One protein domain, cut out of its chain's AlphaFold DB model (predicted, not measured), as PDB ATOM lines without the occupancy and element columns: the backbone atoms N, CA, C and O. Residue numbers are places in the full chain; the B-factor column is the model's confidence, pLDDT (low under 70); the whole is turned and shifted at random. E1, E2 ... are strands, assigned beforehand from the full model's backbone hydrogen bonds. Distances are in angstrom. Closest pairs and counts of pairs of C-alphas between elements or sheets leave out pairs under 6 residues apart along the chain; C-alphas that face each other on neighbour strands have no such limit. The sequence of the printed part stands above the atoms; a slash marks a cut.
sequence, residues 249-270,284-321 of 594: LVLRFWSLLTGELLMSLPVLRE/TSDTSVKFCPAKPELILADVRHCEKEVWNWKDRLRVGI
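AT A GLANCE: This is residues 249 to 270 and 284 to 321 of the 594 residues of a protein of Xylaria hypoxylon (UniProt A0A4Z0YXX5). A strongly turning four-stranded sheet, E3 to E6, has a separate hairpin, E1 and E2, over one face, the two splayed like a wedge and only partly face to face. The strand order is E1 E2 E3 E4 E5 E6, with 60 residues printed and no named helix. The large sheet, E3 - E4 - E5 - E6, is antiparallel throughout, as is E1 - E2. The class is all strand, and the whole is compact, with a radius of gyration of the C-alphas of 11.7 A and spans of 35 by 25 by 19 A.

IN THESE COORDINATES: E1, residues 250 to 254, begins with C-alpha 250 at (15.728, -20.806, -20.840). E2 is residues 261 to 266, 14.3 A long. E3 is residues 287 to 291, and E4, residues 298 to 303, is 16.2 A long. E5 is residues 308 to 312. E6, residues 317 to 319, ends with C-alpha 319 at (2.546, -27.315, -29.055).

HOW THE PARTS SIT: E1 and E2 form a hairpin, with N 251 and O 265 2.8 A apart, within hydrogen-bond range. E1 and E2 are apart from E3, E4, E5 and E6, with no C-alphas within 8 A. E3 to E6 form a meander, each strand the antiparallel neighbour of the one before. Across E3 and E4, N 288 and O 302 are 2.8 A apart; across E4 and E5, N 301 and O 309 are 2.9 A apart. E5 and E6 stand at 129 degrees between their directions, with N 312 and O 317 2.8 A apart. From edge strand E3 to edge strand E6 the strands' lines turn by 86 degrees.

THE WHOLE: The C-alphas farthest apart, those of Thr 258 and His 305, are 35.0 A apart. Residues 271 to 283 are not printed, and C-alphas 270 and 284 are 15.9 A apart across the cut. Of the links printed whole, none is long. The mean pLDDT of the printed part is 85.8; residues 269, 270 and 284 are under 70.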
ATOM      1  N   LEU A 249      15.119 -22.663 -16.521       83.06
ATOM      2  CA  LEU A 249      15.681 -23.095 -17.793       83.06
ATOM      3  C   LEU A 249      15.115 -22.289 -18.960       83.06
ATOM      4  O   LEU A 249      13.916 -22.316 -19.252       83.06
ATOM      5  N   VAL A 250      16.025 -21.627 -19.669       88.88
ATOM      6  CA  VAL A 250      15.728 -20.806 -20.840       88.88
ATOM      7  C   VAL A 250      16.544 -21.302 -22.024       88.88
ATOM      8  O   VAL A 250      17.773 -21.319 -21.970       88.88
ATOM      9  N   LEU A 251      15.871 -21.667 -23.113       89.94
ATOM     10  CA  LEU A 251      16.527 -21.937 -24.389       89.94
ATOM     11  C   LEU A 251      16.698 -20.630 -25.153       89.94
ATOM     12  O   LEU A 251      15.720 -19.965 -25.481       89.94
ATOM     13  N   ARG A 252      17.946 -20.269 -25.446       92.56
ATOM     14  CA  ARG A 252      18.290 -19.072 -26.217       92.56
ATOM     15  C   ARG A 252      18.788 -19.476 -27.594       92.56
ATOM     16  O   ARG A 252      19.684 -20.310 -27.702       92.56
ATOM     17  N   PHE A 253      18.219 -18.871 -28.624       90.31
ATOM     18  CA  PHE A 253      18.559 -19.129 -30.016       90.31
ATOM     19  C   PHE A 253      19.285 -17.915 -30.566       90.31
ATOM     20  O   PHE A 253      18.786 -16.796 -30.457       90.31
ATOM     21  N   TRP A 254      20.452 -18.149 -31.148       92.38
ATOM     22  CA  TRP A 254      21.329 -17.111 -31.673       92.38
ATOM     23  C   TRP A 254      21.509 -17.297 -33.173       92.38
ATOM     24  O   TRP A 254      21.601 -18.427 -33.658       92.38
ATOM     25  N   SER A 255      21.570 -16.189 -33.901       89.06
ATOM     26  CA  SER A 255      21.986 -16.178 -35.297       89.06
ATOM     27  C   SER A 255      23.501 -16.291 -35.357       89.06
ATOM     28  O   SER A 255      24.208 -15.441 -34.826       89.06
ATOM     29  N   LEU A 256      24.021 -17.321 -36.024       84.25
ATOM     30  CA  LEU A 256      25.466 -17.438 -36.246       84.25
ATOM     31  C   LEU A 256      25.996 -16.397 -37.241       84.25
ATOM     32  O   LEU A 256      27.188 -16.123 -37.239       84.25
ATOM     33  N   LEU A 257      25.126 -15.845 -38.094       84.56
ATOM     34  CA  LEU A 257      25.512 -14.853 -39.099       84.56
ATOM     35  C   LEU A 257      25.628 -13.452 -38.496       84.56
ATOM     36  O   LEU A 257      26.579 -12.744 -38.798       84.56
ATOM     37  N   THR A 258      24.671 -13.066 -37.649       91.69
ATOM     38  CA  THR A 258      24.614 -11.712 -37.069       91.69
ATOM     39  C   THR A 258      25.155 -11.653 -35.643       91.69
ATOM     40  O   THR A 258      25.438 -10.577 -35.137       91.69
ATOM     41  N   GLY A 259      25.296 -12.800 -34.969       91.38
ATOM     42  CA  GLY A 259      25.638 -12.853 -33.547       91.38
ATOM     43  C   GLY A 259      24.507 -12.385 -32.628       91.38
ATOM     44  O   GLY A 259      24.714 -12.273 -31.423       91.38
ATOM     45  N   GLU A 260      23.313 -12.118 -33.161       93.81
ATOM     46  CA  GLU A 260      22.187 -11.598 -32.388       93.81
ATOM     47  C   GLU A 260      21.342 -12.712 -31.764       93.81
ATOM     48  O   GLU A 260      21.165 -13.802 -32.323       93.81
ATOM     49  N   LEU A 261      20.771 -12.411 -30.596       92.81
ATOM     50  CA  LEU A 261      19.783 -13.257 -29.941       92.81
ATOM     51  C   LEU A 261      18.458 -13.177 -30.712       92.81
ATOM     52  O   LEU A 261      17.721 -12.202 -30.594       92.81
ATOM     53  N   LEU A 262      18.122 -14.236 -31.445       87.38
ATOM     54  CA  LEU A 262      16.875 -14.327 -32.208       87.38
ATOM     55  C   LEU A 262      15.664 -14.478 -31.285       87.38
ATOM     56  O   LEU A 262      14.608 -13.882 -31.506       87.38
ATOM     57  N   MET A 263      15.794 -15.320 -30.257       90.12
ATOM     58  CA  MET A 263      14.704 -15.575 -29.320       90.12
ATOM     59  C   MET A 263      15.159 -16.276 -28.037       90.12
ATOM     60  O   MET A 263      16.224 -16.888 -27.957       90.12
ATOM     61  N   SER A 264      14.273 -16.239 -27.044       91.62
ATOM     62  CA  SER A 264      14.429 -16.870 -25.741       91.62
ATOM     63  C   SER A 264      13.125 -17.582 -25.368       91.62
ATOM     64  O   SER A 264      12.078 -16.941 -25.307       91.62
ATOM     65  N   LEU A 265      13.174 -18.896 -25.141       88.50
ATOM     66  CA  LEU A 265      12.031 -19.732 -24.769       88.50
ATOM     67  C   LEU A 265      12.162 -20.210 -23.317       88.50
ATOM     68  O   LEU A 265      13.128 -20.913 -23.004       88.50
ATOM     69  N   PRO A 266      11.207 -19.886 -22.432       88.38
ATOM     70  CA  PRO A 266      11.161 -20.456 -21.091       88.38
ATOM     71  C   PRO A 266      10.614 -21.890 -21.169       88.38
ATOM     72  O   PRO A 266       9.439 -22.086 -21.459       88.38
ATOM     73  N   VAL A 267      11.465 -22.891 -20.929       79.69
ATOM     74  CA  VAL A 267      11.108 -24.323 -21.071       79.69
ATOM     75  C   VAL A 267      10.613 -24.941 -19.765       79.69
ATOM     76  O   VAL A 267      10.018 -26.012 -19.762       79.69
ATOM     77  N   LEU A 268      10.845 -24.286 -18.630       71.88
ATOM     78  CA  LEU A 268      10.332 -24.740 -17.344       71.88
ATOM     79  C   LEU A 268       9.649 -23.581 -16.635       71.88
ATOM     80  O   LEU A 268      10.249 -22.529 -16.416       71.88
ATOM     81  N   ARG A 269       8.394 -23.806 -16.251       61.06
ATOM     82  CA  ARG A 269       7.687 -22.975 -15.280       61.06
ATOM     83  C   ARG A 269       7.539 -23.801 -14.010       61.06
ATOM     84  O   ARG A 269       7.058 -24.932 -14.082       61.06
ATOM     85  N   GLU A 270       7.984 -23.262 -12.879       52.16
ATOM     86  CA  GLU A 270       7.827 -23.872 -11.555       52.16
ATOM     87  C   GLU A 270       6.338 -24.130 -11.272       52.16
ATOM     88  O   GLU A 270       5.588 -23.252 -10.857       52.16
ATOM     89  N   THR A 284      21.869 -29.174 -15.603       62.94
ATOM     90  CA  THR A 284      21.896 -28.796 -17.031       62.94
ATOM     91  C   THR A 284      22.320 -29.946 -17.952       62.94
ATOM     92  O   THR A 284      21.810 -30.062 -19.063       62.94
ATOM     93  N   SER A 285      23.170 -30.861 -17.468       72.06
ATOM     94  CA  SER A 285      23.629 -32.063 -18.185       72.06
ATOM     95  C   SER A 285      22.523 -33.045 -18.589       72.06
ATOM     96  O   SER A 285      22.770 -33.973 -19.359       72.06
ATOM     97  N   ASP A 286      21.320 -32.885 -18.043       77.75
ATOM     98  CA  ASP A 286      20.192 -33.782 -18.265       77.75
ATOM     99  C   ASP A 286      19.138 -33.223 -19.231       77.75
ATOM    100  O   ASP A 286      18.119 -33.871 -19.472       77.75
ATOM    101  N   THR A 287      19.385 -32.056 -19.825       82.62
ATOM    102  CA  THR A 287      18.511 -31.491 -20.856       82.62
ATOM    103  C   THR A 287      19.000 -31.895 -22.241       82.62
ATOM    104  O   THR A 287      20.176 -31.750 -22.562       82.62
ATOM    105  N   SER A 288      18.092 -32.382 -23.085       88.44
ATOM    106  CA  SER A 288      18.350 -32.551 -24.514       88.44
ATOM    107  C   SER A 288      17.325 -31.781 -25.330       88.44
ATOM    108  O   SER A 288      16.129 -31.841 -25.053       88.44
ATOM    109  N   VAL A 289      17.803 -31.071 -26.345       91.06
ATOM    110  CA  VAL A 289      16.975 -30.329 -27.296       91.06
ATOM    111  C   VAL A 289      17.147 -30.987 -28.653       91.06
ATOM    112  O   VAL A 289      18.270 -31.274 -29.063       91.06
ATOM    113  N   LYS A 290      16.039 -31.276 -29.330       93.19
ATOM    114  CA  LYS A 290      16.038 -31.915 -30.648       93.19
ATOM    115  C   LYS A 290      15.169 -31.112 -31.594       93.19
ATOM    116  O   LYS A 290      14.063 -30.731 -31.225       93.19
ATOM    117  N   PHE A 291      15.648 -30.909 -32.810       92.94
ATOM    118  CA  PHE A 291      14.877 -30.283 -33.877       92.94
ATOM    119  C   PHE A 291      14.121 -31.354 -34.658       92.94
ATOM    120  O   PHE A 291      14.590 -32.486 -34.801       92.94
ATOM    121  N   CYS A 292      12.926 -31.018 -35.134       93.56
ATOM    122  CA  CYS A 292      12.173 -31.909 -35.998       93.56
ATOM    123  C   CYS A 292      12.797 -31.909 -37.401       93.56
ATOM    124  O   CYS A 292      12.828 -30.864 -38.051       93.56
ATOM    125  N   PRO A 293      13.222 -33.070 -37.925       87.12
ATOM    126  CA  PRO A 293      13.897 -33.136 -39.220       87.12
ATOM    127  C   PRO A 293      12.970 -32.820 -40.402       87.12
ATOM    128  O   PRO A 293      13.447 -32.485 -41.481       87.12
ATOM    129  N   ALA A 294      11.650 -32.967 -40.236       88.75
ATOM    130  CA  ALA A 294      10.669 -32.646 -41.276       88.75
ATOM    131  C   ALA A 294      10.175 -31.196 -41.220       88.75
ATOM    132  O   ALA A 294       9.691 -30.686 -42.223       88.75
ATOM    133  N   LYS A 295      10.247 -30.564 -40.044       92.12
ATOM    134  CA  LYS A 295       9.670 -29.246 -39.781       92.12
ATOM    135  C   LYS A 295      10.536 -28.508 -38.745       92.12
ATOM    136  O   LYS A 295      10.196 -28.553 -37.564       92.12
ATOM    137  N   PRO A 296      11.681 -27.916 -39.140       91.75
ATOM    138  CA  PRO A 296      12.702 -27.388 -38.223       91.75
ATOM    139  C   PRO A 296      12.213 -26.322 -37.234       91.75
ATOM    140  O   PRO A 296      12.853 -26.097 -36.209       91.75
ATOM    141  N   GLU A 297      11.076 -25.681 -37.507       92.75
ATOM    142  CA  GLU A 297      10.371 -24.800 -36.576       92.75
ATOM    143  C   GLU A 297       9.842 -25.528 -35.328       92.75
ATOM    144  O   GLU A 297       9.566 -24.890 -34.315       92.75
ATOM    145  N   LEU A 298       9.735 -26.860 -35.362       93.56
ATOM    146  CA  LEU A 298       9.364 -27.683 -34.217       93.56
ATOM    147  C   LEU A 298      10.600 -28.174 -33.463       93.56
ATOM    148  O   LEU A 298      11.492 -28.816 -34.020       93.56
ATOM    149  N   ILE A 299      10.598 -27.945 -32.155       94.06
ATOM    150  CA  ILE A 299      11.631 -28.383 -31.227       94.06
ATOM    151  C   ILE A 299      11.001 -29.228 -30.135       94.06
ATOM    152  O   ILE A 299       9.948 -28.904 -29.594       94.06
ATOM    153  N   LEU A 300      11.687 -30.305 -29.789       93.50
ATOM    154  CA  LEU A 300      11.419 -31.122 -28.623       93.50
ATOM    155  C   LEU A 300      12.475 -30.812 -27.561       93.50
ATOM    156  O   LEU A 300      13.655 -31.107 -27.755       93.50
ATOM    157  N   ALA A 301      12.037 -30.261 -26.434       91.31
ATOM    158  CA  ALA A 301      12.853 -30.103 -25.242       91.31
ATOM    159  C   ALA A 301      12.533 -31.243 -24.259       91.31
ATOM    160  O   ALA A 301      11.422 -31.359 -23.741       91.31
ATOM    161  N   ASP A 302      13.513 -32.115 -24.033       87.44
ATOM    162  CA  ASP A 302      13.438 -33.255 -23.118       87.44
ATOM    163  C   ASP A 302      14.377 -32.990 -21.937       87.44
ATOM    164  O   ASP A 302      15.589 -33.219 -22.018       87.44
ATOM    165  N   VAL A 303      13.810 -32.452 -20.859       81.75
ATOM    166  CA  VAL A 303      14.493 -32.229 -19.582       81.75
ATOM    167  C   VAL A 303      14.241 -33.456 -18.706       81.75
ATOM    168  O   VAL A 303      13.088 -33.743 -18.363       81.75
ATOM    169  N   ARG A 304      15.285 -34.217 -18.331       72.12
ATOM    170  CA  ARG A 304      15.054 -35.403 -17.482       72.12
ATOM    171  C   ARG A 304      14.382 -34.994 -16.178       72.12
ATOM    172  O   ARG A 304      14.755 -34.008 -15.560       72.12
ATOM    173  N   HIS A 305      13.451 -35.839 -15.742       72.94
ATOM    174  CA  HIS A 305      12.669 -35.663 -14.516       72.94
ATOM    175  C   HIS A 305      11.673 -34.493 -14.526       72.94
ATOM    176  O   HIS A 305      10.922 -34.366 -13.564       72.94
ATOM    177  N   CYS A 306      11.584 -33.727 -15.615       70.62
ATOM    178  CA  CYS A 306      10.610 -32.652 -15.780       70.62
ATOM    179  C   CYS A 306       9.598 -32.972 -16.893       70.62
ATOM    180  O   CYS A 306       9.600 -34.059 -17.489       70.62
ATOM    181  N   GLU A 307       8.689 -32.025 -17.144       78.38
ATOM    182  CA  GLU A 307       7.787 -32.095 -18.288       78.38
ATOM    183  C   GLU A 307       8.576 -32.090 -19.597       78.38
ATOM    184  O   GLU A 307       9.589 -31.409 -19.745       78.38
ATOM    185  N   LYS A 308       8.093 -32.876 -20.556       85.88
ATOM    186  CA  LYS A 308       8.605 -32.853 -21.921       85.88
ATOM    187  C   LYS A 308       7.752 -31.885 -22.709       85.88
ATOM    188  O   LYS A 308       6.525 -32.008 -22.708       85.88
ATOM    189  N   GLU A 309       8.397 -30.946 -23.379       89.44
ATOM    190  CA  GLU A 309       7.701 -29.888 -24.088       89.44
ATOM    191  C   GLU A 309       8.060 -29.903 -25.563       89.44
ATOM    192  O   GLU A 309       9.203 -30.140 -25.960       89.44
ATOM    193  N   VAL A 310       7.048 -29.646 -26.384       91.94
ATOM    194  CA  VAL A 310       7.213 -29.442 -27.813       91.94
ATOM    195  C   VAL A 310       6.851 -28.001 -28.096       91.94
ATOM    196  O   VAL A 310       5.810 -27.516 -27.657       91.94
ATOM    197  N   TRP A 311       7.718 -27.316 -28.820       92.44
ATOM    198  CA  TRP A 311       7.591 -25.906 -29.132       92.44
ATOM    199  C   TRP A 311       7.644 -25.718 -30.635       92.44
ATOM    200  O   TRP A 311       8.491 -26.304 -31.302       92.44
ATOM    201  N   ASN A 312       6.763 -24.876 -31.158       92.19
ATOM    202  CA  ASN A 312       7.006 -24.194 -32.411       92.19
ATOM    203  C   ASN A 312       7.760 -22.908 -32.067       92.19
ATOM    204  O   ASN A 312       7.175 -21.957 -31.543       92.19
ATOM    205  N   TRP A 313       9.074 -22.914 -32.276       90.88
ATOM    206  CA  TRP A 313       9.921 -21.806 -31.850       90.88
ATOM    207  C   TRP A 313       9.705 -20.566 -32.713       90.88
ATOM    208  O   TRP A 313       9.720 -19.458 -32.187       90.88
ATOM    209  N   LYS A 314       9.407 -20.744 -34.005       88.38
ATOM    210  CA  LYS A 314       9.106 -19.635 -34.915       88.38
ATOM    211  C   LYS A 314       7.893 -18.840 -34.427       88.38
ATOM    212  O   LYS A 314       7.962 -17.620 -34.325       88.38
ATOM    213  N   ASP A 315       6.834 -19.545 -34.035       90.06
ATOM    214  CA  ASP A 315       5.589 -18.920 -33.577       90.06
ATOM    215  C   ASP A 315       5.588 -18.613 -32.068       90.06
ATOM    216  O   ASP A 315       4.630 -18.048 -31.548       90.06
ATOM    217  N   ARG A 316       6.647 -18.996 -31.339       90.19
ATOM    218  CA  ARG A 316       6.725 -18.937 -29.864       90.19
ATOM    219  C   ARG A 316       5.567 -19.666 -29.170       90.19
ATOM    220  O   ARG A 316       5.184 -19.328 -28.050       90.19
ATOM    221  N   LEU A 317       5.016 -20.688 -29.822       89.75
ATOM    222  CA  LEU A 317       3.864 -21.437 -29.333       89.75
ATOM    223  C   LEU A 317       4.300 -22.793 -28.788       89.75
ATOM    224  O   LEU A 317       4.904 -23.602 -29.494       89.75
ATOM    225  N   ARG A 318       3.933 -23.081 -27.536       89.25
ATOM    226  CA  ARG A 318       4.006 -24.441 -26.995       89.25
ATOM    227  C   ARG A 318       2.971 -25.291 -27.729       89.25
ATOM    228  O   ARG A 318       1.771 -25.031 -27.646       89.25
ATOM    229  N   VAL A 319       3.425 -26.316 -28.444       88.31
ATOM    230  CA  VAL A 319       2.546 -27.315 -29.055       88.31
ATOM    231  C   VAL A 319       2.045 -28.189 -27.916       88.31
ATOM    232  O   VAL A 319       2.748 -29.079 -27.436       88.31
ATOM    233  N   GLY A 320       0.855 -27.864 -27.410       78.19
ATOM    234  CA  GLY A 320       0.269 -28.568 -26.278       78.19
ATOM    235  C   GLY A 320       0.162 -30.053 -26.594       78.19
ATOM    236  O   GLY A 320      -0.561 -30.431 -27.500       78.19
ATOM    237  N   ILE A 321       0.870 -30.910 -25.866       75.88
ATOM    238  CA  ILE A 321       0.630 -32.350 -25.938       75.88
ATOM    239  C   ILE A 321      -0.684 -32.594 -25.197       75.88
ATOM    240  O   ILE A 321      -0.840 -32.121 -24.075       75.88
TER     241      ILE A 321